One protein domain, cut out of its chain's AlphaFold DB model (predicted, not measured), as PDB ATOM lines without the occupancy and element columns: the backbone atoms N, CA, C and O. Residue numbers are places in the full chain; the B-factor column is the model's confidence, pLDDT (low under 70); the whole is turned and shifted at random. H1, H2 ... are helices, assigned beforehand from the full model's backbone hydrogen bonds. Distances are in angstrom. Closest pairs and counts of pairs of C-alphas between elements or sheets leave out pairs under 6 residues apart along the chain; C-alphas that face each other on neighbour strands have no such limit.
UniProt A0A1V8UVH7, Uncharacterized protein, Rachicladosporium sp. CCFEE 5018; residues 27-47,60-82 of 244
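This is residues 27 to 47 and 60 to 82 of the 244 residues of an uncharacterized protein of Rachicladosporium sp. CCFEE 5018 (UniProt A0A1V8UVH7). Two helices meet loosely at a steep slant, the longer one, H2, packing with residues 76 to 80, near its last residue, on residues 37 to 41 of H1; residues 60 to 68 of H2 and 27 to 33 of H1 stick out free. The printed part has 44 residues, with H1 then H2 and no named strand, all helix. It is loose, with a radius of gyration of the C-alphas of 12.5 A, and only just elongated, spanning 39 by 20 by 17 A.

Start with H2, residues 60 to 81; its residues 76 to 80 alone touch H1, residues 27 to 44, at residues 37 to 41 alone. Look at Ser 37 and Leu 80, whose C-alphas are the closest, 7.5 A apart. The helices run opposite ways at a steep tilt of 59 degrees. Every O i to N i+4 pair is within hydrogen-bond range in H2, and 13 of 14 in H1.

Find C-alpha 60 at (21.071, 17.876, 55.923); from there H2 runs 31.0 A to C-alpha 81. H1 runs 26.4 A from C-alpha 27 at (52.204, 15.253, 31.552).

The C-alphas of Ser 27 and Gln 60 are farthest apart, 39.6 A. Residues 48 to 59 are not printed, and C-alphas 47 and 60 are 19.4 A apart across the cut. Confidence is under 70 at residues 45 to 47 and 79.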
ATOM      1  N   SER A  27      53.530  14.776  31.139       81.00
ATOM      2  CA  SER A  27      52.204  15.253  31.552       81.00
ATOM      3  C   SER A  27      51.139  14.160  31.483       81.00
ATOM      4  O   SER A  27      50.402  13.953  32.443       81.00
ATOM      5  N   ASP A  28      51.082  13.423  30.375       81.94
ATOM      6  CA  ASP A  28      50.015  12.456  30.107       81.94
ATOM      7  C   ASP A  28      50.122  11.258  31.052       81.94
ATOM      8  O   ASP A  28      49.113  10.673  31.432       81.94
ATOM      9  N   ILE A  29      51.343  10.922  31.480       83.88
ATOM     10  CA  ILE A  29      51.612   9.883  32.479       83.88
ATOM     11  C   ILE A  29      51.187  10.370  33.873       83.88
ATOM     12  O   ILE A  29      50.479   9.643  34.576       83.88
ATOM     13  N   ILE A  30      51.562  11.603  34.240       84.19
ATOM     14  CA  ILE A  30      51.228  12.234  35.531       84.19
ATOM     15  C   ILE A  30      49.712  12.393  35.708       84.19
ATOM     16  O   ILE A  30      49.220  12.238  36.822       84.19
ATOM     17  N   TRP A  31      48.959  12.642  34.632       83.88
ATOM     18  CA  TRP A  31      47.495  12.683  34.685       83.88
ATOM     19  C   TRP A  31      46.856  11.290  34.583       83.88
ATOM     20  O   TRP A  31      46.002  10.953  35.400       83.88
ATOM     21  N   SER A  32      47.279  10.445  33.636       87.38
ATOM     22  CA  SER A  32      46.606   9.158  33.389       87.38
ATOM     23  C   SER A  32      46.787   8.152  34.526       87.38
ATOM     24  O   SER A  32      45.828   7.475  34.885       87.38
ATOM     25  N   CYS A  33      47.985   8.038  35.113       83.44
ATOM     26  CA  CYS A  33      48.255   7.007  36.119       83.44
ATOM     27  C   CYS A  33      47.412   7.195  37.402       83.44
ATOM     28  O   CYS A  33      46.697   6.256  37.766       83.44
ATOM     29  N   PRO A  34      47.369   8.382  38.046       84.44
ATOM     30  CA  PRO A  34      46.479   8.619  39.180       84.44
ATOM     31  C   PRO A  34      44.999   8.498  38.807       84.44
ATOM     32  O   PRO A  34      44.229   7.945  39.590       84.44
ATOM     33  N   SER A  35      44.586   8.955  37.617       84.81
ATOM     34  CA  SER A  35      43.197   8.816  37.155       84.81
ATOM     35  C   SER A  35      42.770   7.353  37.001       84.81
ATOM     36  O   SER A  35      41.674   7.001  37.439       84.81
ATOM     37  N   THR A  36      43.624   6.484  36.452       89.56
ATOM     38  CA  THR A  36      43.359   5.038  36.368       89.56
ATOM     39  C   THR A  36      43.271   4.405  37.758       89.56
ATOM     40  O   THR A  36      42.306   3.688  38.027       89.56
ATOM     41  N   SER A  37      44.211   4.711  38.658       85.88
ATOM     42  CA  SER A  37      44.207   4.198  40.036       85.88
ATOM     43  C   SER A  37      42.976   4.651  40.829       85.88
ATOM     44  O   SER A  37      42.387   3.870  41.578       85.88
ATOM     45  N   LEU A  38      42.543   5.902  40.646       82.69
ATOM     46  CA  LEU A  38      41.318   6.421  41.254       82.69
ATOM     47  C   LEU A  38      40.080   5.719  40.692       82.69
ATOM     48  O   LEU A  38      39.206   5.338  41.466       82.69
ATOM     49  N   LEU A  39      40.014   5.501  39.375       83.56
ATOM     50  CA  LEU A  39      38.877   4.844  38.734       83.56
ATOM     51  C   LEU A  39      38.741   3.373  39.156       83.56
ATOM     52  O   LEU A  39      37.635   2.951  39.492       83.56
ATOM     53  N   CYS A  40      39.836   2.603  39.201       79.56
ATOM     54  CA  CYS A  40      39.774   1.202  39.633       79.56
ATOM     55  C   CYS A  40      39.502   1.062  41.141       79.56
ATOM     56  O   CYS A  40      38.752   0.177  41.553       79.56
ATOM     57  N   THR A  41      40.015   1.973  41.973       77.25
ATOM     58  CA  THR A  41      39.696   1.971  43.411       77.25
ATOM     59  C   THR A  41      38.247   2.408  43.659       77.25
ATOM     60  O   THR A  41      37.586   1.876  44.551       77.25
ATOM     61  N   TRP A  42      37.712   3.329  42.851       76.75
ATOM     62  CA  TRP A  42      36.312   3.760  42.902       76.75
ATOM     63  C   TRP A  42      35.332   2.641  42.522       76.75
ATOM     64  O   TRP A  42      34.317   2.487  43.199       76.75
ATOM     65  N   THR A  43      35.631   1.832  41.498       77.06
ATOM     66  CA  THR A  43      34.767   0.699  41.110       77.06
ATOM     67  C   THR A  43      34.831  -0.462  42.100       77.06
ATOM     68  O   THR A  43      33.788  -1.020  42.434       77.06
ATOM     69  N   VAL A  44      36.015  -0.799  42.627       75.12
ATOM     70  CA  VAL A  44      36.172  -1.855  43.648       75.12
ATOM     71  C   VAL A  44      35.498  -1.474  44.971       75.12
ATOM     72  O   VAL A  44      34.970  -2.333  45.682       75.12
ATOM     73  N   GLN A  45      35.486  -0.189  45.333       68.06
ATOM     74  CA  GLN A  45      35.024   0.258  46.644       68.06
ATOM     75  C   GLN A  45      33.494   0.400  46.737       68.06
ATOM     76  O   GLN A  45      32.969   1.493  46.975       68.06
ATOM     77  N   HIS A  46      32.785  -0.735  46.669       59.50
ATOM     78  CA  HIS A  46      31.362  -0.835  47.013       59.50
ATOM     79  C   HIS A  46      31.063  -0.049  48.303       59.50
ATOM     80  O   HIS A  46      31.629  -0.275  49.383       59.50
ATOM     81  N   LEU A  47      30.207   0.967  48.177       56.75
ATOM     82  CA  LEU A  47      30.021   1.969  49.217       56.75
ATOM     83  C   LEU A  47      29.100   1.435  50.322       56.75
ATOM     84  O   LEU A  47      27.898   1.682  50.286       56.75
ATOM     85  N   GLN A  60      20.292  18.600  54.915       75.69
ATOM     86  CA  GLN A  60      21.071  17.876  55.923       75.69
ATOM     87  C   GLN A  60      21.416  16.456  55.445       75.69
ATOM     88  O   GLN A  60      22.548  16.011  55.638       75.69
ATOM     89  N   ALA A  61      20.487  15.767  54.770       75.81
ATOM     90  CA  ALA A  61      20.734  14.469  54.143       75.81
ATOM     91  C   ALA A  61      21.846  14.552  53.084       75.81
ATOM     92  O   ALA A  61      22.786  13.756  53.117       75.81
ATOM     93  N   TRP A  62      21.781  15.546  52.191       79.19
ATOM     94  CA  TRP A  62      22.794  15.772  51.158       79.19
ATOM     95  C   TRP A  62      24.163  16.092  51.768       79.19
ATOM     96  O   TRP A  62      25.126  15.387  51.475       79.19
ATOM     97  N   ARG A  63      24.250  17.052  52.705       80.38
ATOM     98  CA  ARG A  63      25.521  17.379  53.381       80.38
ATOM     99  C   ARG A  63      26.109  16.161  54.106       80.38
ATOM    100  O   ARG A  63      27.298  15.902  53.971       80.38
ATOM    101  N   ARG A  64      25.289  15.360  54.806       75.94
ATOM    102  CA  ARG A  64      25.734  14.105  55.453       75.94
ATOM    103  C   ARG A  64      26.254  13.075  54.440       75.94
ATOM    104  O   ARG A  64      27.267  12.438  54.719       75.94
ATOM    105  N   ARG A  65      25.600  12.908  53.280       77.38
ATOM    106  CA  ARG A  65      26.075  12.024  52.193       77.38
ATOM    107  C   ARG A  65      27.420  12.509  51.643       77.38
ATOM    108  O   ARG A  65      28.370  11.733  51.635       77.38
ATOM    109  N   VAL A  66      27.521  13.789  51.280       80.62
ATOM    110  CA  VAL A  66      28.746  14.400  50.734       80.62
ATOM    111  C   VAL A  66      29.904  14.334  51.732       80.62
ATOM    112  O   VAL A  66      30.979  13.877  51.365       80.62
ATOM    113  N   THR A  67      29.711  14.683  53.009       79.50
ATOM    114  CA  THR A  67      30.786  14.585  54.014       79.50
ATOM    115  C   THR A  67      31.239  13.137  54.244       79.50
ATOM    116  O   THR A  67      32.436  12.904  54.402       79.50
ATOM    117  N   ARG A  68      30.333  12.145  54.212       78.62
ATOM    118  CA  ARG A  68      30.703  10.717  54.310       78.62
ATOM    119  C   ARG A  68      31.496  10.247  53.087       78.62
ATOM    120  O   ARG A  68      32.536   9.616  53.262       78.62
ATOM    121  N   LEU A  69      31.048  10.609  51.882       79.38
ATOM    122  CA  LEU A  69      31.754  10.346  50.622       79.38
ATOM    123  C   LEU A  69      33.150  10.977  50.628       79.38
ATOM    124  O   LEU A  69      34.126  10.259  50.464       79.38
ATOM    125  N   LEU A  70      33.260  12.280  50.905       80.75
ATOM    126  CA  LEU A  70      34.538  12.998  50.955       80.75
ATOM    127  C   LEU A  70      35.473  12.475  52.051       80.75
ATOM    128  O   LEU A  70      36.674  12.401  51.829       80.75
ATOM    129  N   THR A  71      34.956  12.061  53.212       79.94
ATOM    130  CA  THR A  71      35.797  11.458  54.262       79.94
ATOM    131  C   THR A  71      36.363  10.113  53.808       79.94
ATOM    132  O   THR A  71      37.555   9.865  53.983       79.94
ATOM    133  N   LYS A  72      35.537   9.257  53.192       76.69
ATOM    134  CA  LYS A  72      35.971   7.952  52.673       76.69
ATOM    135  C   LYS A  72      36.907   8.101  51.463       76.69
ATOM    136  O   LYS A  72      37.931   7.430  51.428       76.69
ATOM    137  N   LEU A  73      36.641   9.049  50.563       79.75
ATOM    138  CA  LEU A  73      37.536   9.442  49.466       79.75
ATOM    139  C   LEU A  73      38.868  10.013  49.968       79.75
ATOM    140  O   LEU A  73      39.902   9.681  49.407       79.75
ATOM    141  N   ARG A  74      38.882  10.824  51.035       80.44
ATOM    142  CA  ARG A  74      40.129  11.346  51.619       80.44
ATOM    143  C   ARG A  74      40.993  10.217  52.180       80.44
ATOM    144  O   ARG A  74      42.194  10.211  51.940       80.44
ATOM    145  N   TRP A  75      40.400   9.262  52.897       76.44
ATOM    146  CA  TRP A  75      41.132   8.085  53.377       76.44
ATOM    147  C   TRP A  75      41.593   7.180  52.224       76.44
ATOM    148  O   TRP A  75      42.748   6.769  52.226       76.44
ATOM    149  N   MET A  76      40.749   6.955  51.207       73.56
ATOM    150  CA  MET A  76      41.112   6.229  49.980       73.56
ATOM    151  C   MET A  76      42.298   6.892  49.260       73.56
ATOM    152  O   MET A  76      43.257   6.211  48.909       73.56
ATOM    153  N   LEU A  77      42.259   8.215  49.073       75.25
ATOM    154  CA  LEU A  77      43.318   8.981  48.417       75.25
ATOM    155  C   LEU A  77      44.627   8.920  49.213       75.25
ATOM    156  O   LEU A  77      45.682   8.741  48.618       75.25
ATOM    157  N   VAL A  78      44.569   8.985  50.548       75.81
ATOM    158  CA  VAL A  78      45.749   8.779  51.406       75.81
ATOM    159  C   VAL A  78      46.330   7.370  51.222       75.81
ATOM    160  O   VAL A  78      47.538   7.247  51.054       75.81
ATOM    161  N   THR A  79      45.511   6.315  51.157       69.19
ATOM    162  CA  THR A  79      46.017   4.956  50.861       69.19
ATOM    163  C   THR A  79      46.512   4.778  49.420       69.19
ATOM    164  O   THR A  79      47.366   3.934  49.179       69.19
ATOM    165  N   LEU A  80      46.017   5.577  48.471       73.44
ATOM    166  CA  LEU A  80      46.392   5.536  47.051       73.44
ATOM    167  C   LEU A  80      47.666   6.342  46.745       73.44
ATOM    168  O   LEU A  80      48.381   6.012  45.807       73.44
ATOM    169  N   VAL A  81      47.968   7.364  47.550       73.06
ATOM    170  CA  VAL A  81      49.256   8.082  47.534       73.06
ATOM    171  C   VAL A  81      50.362   7.261  48.209       73.06
ATOM    172  O   VAL A  81      51.532   7.454  47.894       73.06
ATOM    173  N   ILE A  82      50.012   6.329  49.106       79.00
ATOM    174  CA  ILE A  82      50.984   5.482  49.812       79.00
ATOM    175  C   ILE A  82      50.642   3.977  49.686       79.00
ATOM    176  O   ILE A  82      50.425   3.307  50.701       79.00
TER     177      ILE A  82